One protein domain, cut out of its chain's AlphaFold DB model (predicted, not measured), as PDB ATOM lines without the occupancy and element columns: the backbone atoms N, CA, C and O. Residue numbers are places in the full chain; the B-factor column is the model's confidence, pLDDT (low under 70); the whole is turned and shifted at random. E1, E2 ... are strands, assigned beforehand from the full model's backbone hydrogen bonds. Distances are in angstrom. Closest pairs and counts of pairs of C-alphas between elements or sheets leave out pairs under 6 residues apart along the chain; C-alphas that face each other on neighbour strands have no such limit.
ATOM      1  N   ALA A  73     164.564 148.472 175.484       64.88
ATOM      2  CA  ALA A  73     163.251 148.220 174.942       64.88
ATOM      3  C   ALA A  73     162.244 148.063 176.076       64.88
ATOM      4  O   ALA A  73     162.485 147.387 177.083       64.88
ATOM      5  N   GLU A  74     161.083 148.682 175.895       76.62
ATOM      6  CA  GLU A  74     159.892 148.320 176.647       76.62
ATOM      7  C   GLU A  74     159.312 147.055 176.011       76.62
ATOM      8  O   GLU A  74     158.738 147.095 174.924       76.62
ATOM      9  N   ARG A  75     159.489 145.918 176.684       76.12
ATOM     10  CA  ARG A  75     158.967 144.624 176.250       76.12
ATOM     11  C   ARG A  75     157.663 144.350 176.981       76.12
ATOM     12  O   ARG A  75     157.597 144.434 178.206       76.12
ATOM     13  N   SER A  76     156.617 144.037 176.224       81.00
ATOM     14  CA  SER A  76     155.341 143.594 176.786       81.00
ATOM     15  C   SER A  76     155.294 142.074 176.757       81.00
ATOM     16  O   SER A  76     155.552 141.473 175.718       81.00
ATOM     17  N   ALA A  77     154.955 141.450 177.878       81.50
ATOM     18  CA  ALA A  77     154.854 140.005 177.985       81.50
ATOM     19  C   ALA A  77     153.528 139.598 178.609       81.50
ATOM     20  O   ALA A  77     153.076 140.205 179.577       81.50
ATOM     21  N   ALA A  78     152.918 138.552 178.062       86.56
ATOM     22  CA  ALA A  78     151.774 137.902 178.675       86.56
ATOM     23  C   ALA A  78     152.291 136.844 179.656       86.56
ATOM     24  O   ALA A  78     152.907 135.859 179.251       86.56
ATOM     25  N   ILE A  79     152.055 137.056 180.947       87.81
ATOM     26  CA  ILE A  79     152.402 136.106 182.002       87.81
ATOM     27  C   ILE A  79     151.128 135.522 182.596       87.81
ATOM     28  O   ILE A  79     150.102 136.192 182.690       87.81
ATOM     29  N   ARG A  80     151.193 134.265 183.024       87.69
ATOM     30  CA  ARG A  80     150.084 133.608 183.712       87.69
ATOM     31  C   ARG A  80     150.312 133.668 185.214       87.69
ATOM     32  O   ARG A  80     151.371 133.261 185.687       87.69
ATOM     33  N   CYS A  81     149.325 134.143 185.968       87.75
ATOM     34  CA  CYS A  81     149.419 134.150 187.420       87.75
ATOM     35  C   CYS A  81     149.443 132.715 187.968       87.75
ATOM     36  O   CYS A  81     148.591 131.898 187.626       87.75
ATOM     37  N   SER A  82     150.388 132.418 188.859       87.12
ATOM     38  CA  SER A  82     150.532 131.098 189.485       87.12
ATOM     39  C   SER A  82     149.369 130.726 190.409       87.12
ATOM     40  O   SER A  82     149.088 129.545 190.585       87.12
ATOM     41  N   SER A  83     148.687 131.722 190.979       88.31
ATOM     42  CA  SER A  83     147.597 131.522 191.938       88.31
ATOM     43  C   SER A  83     146.236 131.415 191.246       88.31
ATOM     44  O   SER A  83     145.565 130.391 191.344       88.31
ATOM     45  N   CYS A  84     145.836 132.437 190.483       88.50
ATOM     46  CA  CYS A  84     144.511 132.480 189.856       88.50
ATOM     47  C   CYS A  84     144.488 132.062 188.380       88.50
ATOM     48  O   CYS A  84     143.429 132.113 187.765       88.50
ATOM     49  N   GLN A  85     145.629 131.668 187.799       86.44
ATOM     50  CA  GLN A  85     145.758 131.229 186.400       86.44
ATOM     51  C   GLN A  85     145.355 132.260 185.327       86.44
ATOM     52  O   GLN A  85     145.379 131.928 184.140       86.44
ATOM     53  N   GLU A  86     145.048 133.494 185.730       86.00
ATOM     54  CA  GLU A  86     144.721 134.620 184.855       86.00
ATOM     55  C   GLU A  86     145.937 135.033 184.019       86.00
ATOM     56  O   GLU A  86     147.060 135.075 184.536       86.00
ATOM     57  N   ILE A  87     145.717 135.365 182.745       88.44
ATOM     58  CA  ILE A  87     146.759 135.923 181.879       88.44
ATOM     59  C   ILE A  87     146.779 137.436 182.073       88.44
ATOM     60  O   ILE A  87     145.764 138.111 181.943       88.44
ATOM     61  N   MET A  88     147.953 137.978 182.362       85.12
ATOM     62  CA  MET A  88     148.160 139.404 182.544       85.12
ATOM     63  C   MET A  88     149.312 139.888 181.673       85.12
ATOM     64  O   MET A  88     150.337 139.222 181.540       85.12
ATOM     65  N   THR A  89     149.141 141.071 181.097       87.94
ATOM     66  CA  THR A  89     150.173 141.713 180.290       87.94
ATOM     67  C   THR A  89     151.004 142.626 181.174       87.94
ATOM     68  O   THR A  89     150.480 143.545 181.802       87.94
ATOM     69  N   VAL A  90     152.304 142.379 181.214       85.94
ATOM     70  CA  VAL A  90     153.274 143.152 181.987       85.94
ATOM     71  C   VAL A  90     154.238 143.842 181.042       85.94
ATOM     72  O   VAL A  90     154.674 143.263 180.049       85.94
ATOM     73  N   LYS A  91     154.555 145.097 181.344       84.94
ATOM     74  CA  LYS A  91     155.547 145.883 180.613       84.94
ATOM     75  C   LYS A  91     156.826 145.908 181.423       84.94
ATOM     76  O   LYS A  91     156.824 146.367 182.562       84.94
ATOM     77  N   VAL A  92     157.904 145.423 180.835       83.75
ATOM     78  CA  VAL A  92     159.214 145.361 181.471       83.75
ATOM     79  C   VAL A  92     160.185 146.168 180.632       83.75
ATOM     80  O   VAL A  92     160.273 145.994 179.417       83.75
ATOM     81  N   ARG A  93     160.916 147.067 181.285       79.69
ATOM     82  CA  ARG A  93     161.998 147.820 180.653       79.69
ATOM     83  C   ARG A  93     163.309 147.136 180.966       79.69
ATOM     84  O   ARG A  93     163.626 146.916 182.130       79.69
ATOM     85  N   GLY A  94     164.059 146.804 179.929       77.69
ATOM     86  CA  GLY A  94     165.367 146.201 180.099       77.69
ATOM     87  C   GLY A  94     166.084 146.007 178.770       77.69
ATOM     88  O   GLY A  94     165.501 146.255 177.713       77.69
ATOM     89  N   PRO A  95     167.349 145.580 178.815       73.69
ATOM     90  CA  PRO A  95     168.138 145.345 177.613       73.69
ATOM     91  C   PRO A  95     167.505 144.259 176.734       73.69
ATOM     92  O   PRO A  95     167.144 143.202 177.252       73.69
ATOM     93  N   ARG A  96     167.390 144.492 175.417       70.62
ATOM     94  CA  ARG A  96     166.848 143.495 174.468       70.62
ATOM     95  C   ARG A  96     167.639 142.190 174.464       70.62
ATOM     96  O   ARG A  96     167.041 141.116 174.502       70.62
ATOM     97  N   ASP A  97     168.964 142.295 174.504       71.56
ATOM     98  CA  ASP A  97     169.889 141.165 174.345       71.56
ATOM     99  C   ASP A  97     170.106 140.346 175.625       71.56
ATOM    100  O   ASP A  97     170.920 139.426 175.641       71.56
ATOM    101  N   GLU A  98     169.413 140.674 176.722       75.81
ATOM    102  CA  GLU A  98     169.495 139.916 177.972       75.81
ATOM    103  C   GLU A  98     168.151 139.329 178.376       75.81
ATOM    104  O   GLU A  98     167.080 139.922 178.169       75.81
ATOM    105  N   SER A  99     168.236 138.172 179.031       80.31
ATOM    106  CA  SER A  99     167.131 137.679 179.829       80.31
ATOM    107  C   SER A  99     166.911 138.619 181.007       80.31
ATOM    108  O   SER A  99     167.822 138.825 181.805       80.31
ATOM    109  N   VAL A 100     165.708 139.170 181.125       81.81
ATOM    110  CA  VAL A 100     165.354 140.058 182.229       81.81
ATOM    111  C   VAL A 100     164.441 139.321 183.178       81.81
ATOM    112  O   VAL A 100     163.362 138.858 182.806       81.81
ATOM    113  N   GLU A 101     164.887 139.226 184.419       84.50
ATOM    114  CA  GLU A 101     164.075 138.735 185.510       84.50
ATOM    115  C   GLU A 101     163.216 139.874 186.057       84.50
ATOM    116  O   GLU A 101     163.714 140.960 186.353       84.50
ATOM    117  N   ALA A 102     161.911 139.644 186.136       85.06
ATOM    118  CA  ALA A 102     160.945 140.648 186.537       85.06
ATOM    119  C   ALA A 102     159.883 140.052 187.460       85.06
ATOM    120  O   ALA A 102     159.594 138.852 187.448       85.06
ATOM    121  N   GLU A 103     159.295 140.924 188.269       88.81
ATOM    122  CA  GLU A 103     158.251 140.584 189.222       88.81
ATOM    123  C   GLU A 103     157.030 141.460 188.967       88.81
ATOM    124  O   GLU A 103     157.144 142.659 188.711       88.81
ATOM    125  N   ALA A 104     155.846 140.857 189.015       86.62
ATOM    126  CA  ALA A 104     154.587 141.565 188.865       86.62
ATOM    127  C   ALA A 104     153.527 141.001 189.808       86.62
ATOM    128  O   ALA A 104     153.291 139.790 189.881       86.62
ATOM    129  N   ALA A 105     152.849 141.906 190.511       89.62
ATOM    130  CA  ALA A 105     151.702 141.567 191.333       89.62
ATOM    131  C   ALA A 105     150.474 141.348 190.446       89.62
ATOM    132  O   ALA A 105     150.131 142.193 189.618       89.62
ATOM    133  N   CYS A 106     149.791 140.220 190.626       89.44
ATOM    134  CA  CYS A 106     148.554 139.953 189.907       89.44
ATOM    135  C   CYS A 106     147.452 140.938 190.344       89.44
ATOM    136  O   CYS A 106     147.162 141.008 191.537       89.44
ATOM    137  N   PRO A 107     146.752 141.627 189.425       88.44
ATOM    138  CA  PRO A 107     145.696 142.578 189.788       88.44
ATOM    139  C   PRO A 107     144.446 141.912 190.390       88.44
ATOM    140  O   PRO A 107     143.575 142.595 190.915       88.44
ATOM    141  N   ARG A 108     144.320 140.581 190.286       88.56
ATOM    142  CA  ARG A 108     143.153 139.827 190.774       88.56
ATOM    143  C   ARG A 108     143.354 139.288 192.184       88.56
ATOM    144  O   ARG A 108     142.476 139.437 193.022       88.56
ATOM    145  N   CYS A 109     144.491 138.644 192.433       91.31
ATOM    146  CA  CYS A 109     144.776 137.986 193.712       91.31
ATOM    147  C   CYS A 109     145.913 138.644 194.502       91.31
ATOM    148  O   CYS A 109     146.244 138.166 195.580       91.31
ATOM    149  N   HIS A 110     146.533 139.704 193.969       89.62
ATOM    150  CA  HIS A 110     147.689 140.402 194.545       89.62
ATOM    151  C   HIS A 110     148.911 139.513 194.824       89.62
ATOM    152  O   HIS A 110     149.874 139.955 195.447       89.62
ATOM    153  N   GLN A 111     148.917 138.277 194.315       87.81
ATOM    154  CA  GLN A 111     150.064 137.386 194.401       87.81
ATOM    155  C   GLN A 111     151.222 137.952 193.577       87.81
ATOM    156  O   GLN A 111     151.033 138.304 192.408       87.81
ATOM    157  N   MET A 112     152.421 137.988 194.160       90.31
ATOM    158  CA  MET A 112     153.639 138.341 193.431       90.31
ATOM    159  C   MET A 112     154.060 137.177 192.531       90.31
ATOM    160  O   MET A 112     154.223 136.049 193.000       90.31
ATOM    161  N   ASN A 113     154.207 137.444 191.233       87.19
ATOM    162  CA  ASN A 113     154.659 136.475 190.240       87.19
ATOM    163  C   ASN A 113     156.026 136.909 189.730       87.19
ATOM    164  O   ASN A 113     156.178 138.040 189.277       87.19
ATOM    165  N   ARG A 114     156.991 135.995 189.773       88.94
ATOM    166  CA  ARG A 114     158.348 136.195 189.271       88.94
ATOM    167  C   ARG A 114     158.509 135.422 187.969       88.94
ATOM    168  O   ARG A 114     158.099 134.264 187.886       88.94
ATOM    169  N   PHE A 115     159.038 136.072 186.945       85.44
ATOM    170  CA  PHE A 115     159.150 135.521 185.601       85.44
ATOM    171  C   PHE A 115     160.428 136.019 184.931       85.44
ATOM    172  O   PHE A 115     160.967 137.069 185.272       85.44
ATOM    173  N   VAL A 116     160.910 135.244 183.965       86.06
ATOM    174  CA  VAL A 116     162.084 135.595 183.171       86.06
ATOM    175  C   VAL A 116     161.617 135.846 181.749       86.06
ATOM    176  O   VAL A 116     161.059 134.958 181.106       86.06
ATOM    177  N   LEU A 117     161.839 137.062 181.264       82.69
ATOM    178  CA  LEU A 117     161.697 137.382 179.855       82.69
ATOM    179  C   LEU A 117     162.985 136.984 179.151       82.69
ATOM    180  O   LEU A 117     164.033 137.510 179.522       82.69
ATOM    181  N   PRO A 118     162.954 136.064 178.175       79.56
ATOM    182  CA  PRO A 118     164.150 135.719 177.426       79.56
ATOM    183  C   PRO A 118     164.663 136.940 176.652       79.56
ATOM    184  O   PRO A 118     163.894 137.847 176.321       79.56
TER     185      PRO A 118
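What this domain is: This is residues 73 to 118 of the 192 residues of the protein "Ca(2+)-dependent cysteine protease" of Perkinsus olseni (UniProt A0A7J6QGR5). Two twisted two-stranded hairpins, E1 with E2 and E3 with E4, lie partly face to face along a slim rod, with few C-alpha contacts between them. The turns at residues 81 to 86 and 106 to 111 are at one end of the rod, and the link from E2 to E3 is at the other. The printed part has 46 residues with no named helix and four named strands, in the order E1, E2, E3, E4; it is all strand, each sheet being an antiparallel pair. It is compact, with a radius of gyration of the C-alphas of 10.6 A and spans of 31 by 13 by 12 A.

Where its parts are: Find C-alpha 73 at (163.251, 148.220, 174.942), where E1, residues 73 to 80, begins its 21.5 A. E2, residues 87 to 95, covers 23.7 A from C-alpha 87 at (146.759, 135.923, 181.879). E3 is residues 100 to 105, 16.5 A long. E4, residues 112 to 117, runs 15.8 A to C-alpha 117 at (161.697, 137.382, 179.855).

How they stand to each other: Look first at the hairpin of E1 and E2, antiparallel at 150 degrees, where N 77 and O 90 are 2.8 A apart, within hydrogen-bond range. In the hairpin of E3 and E4, antiparallel at 155 degrees, N 102 and O 115 are within that range at 2.9 A. Between the hairpins, the closest C-alphas of E2 and E3 are those of Gly 94 and Val 100, 6.5 A apart. For E1 and E4 they are those of Ala 77 and Leu 117, at 7.6 A. E1 and E3 are apart, as are E2 and E4.

The domain as a whole: The two farthest C-alphas, of Asp 97 and Cys 109, are 31.9 A apart. The printed part has no cut; E2 to E3 is a tight link, and the other two links are short. Mean pLDDT of the printed part is 84.0, with residue 73 under 70.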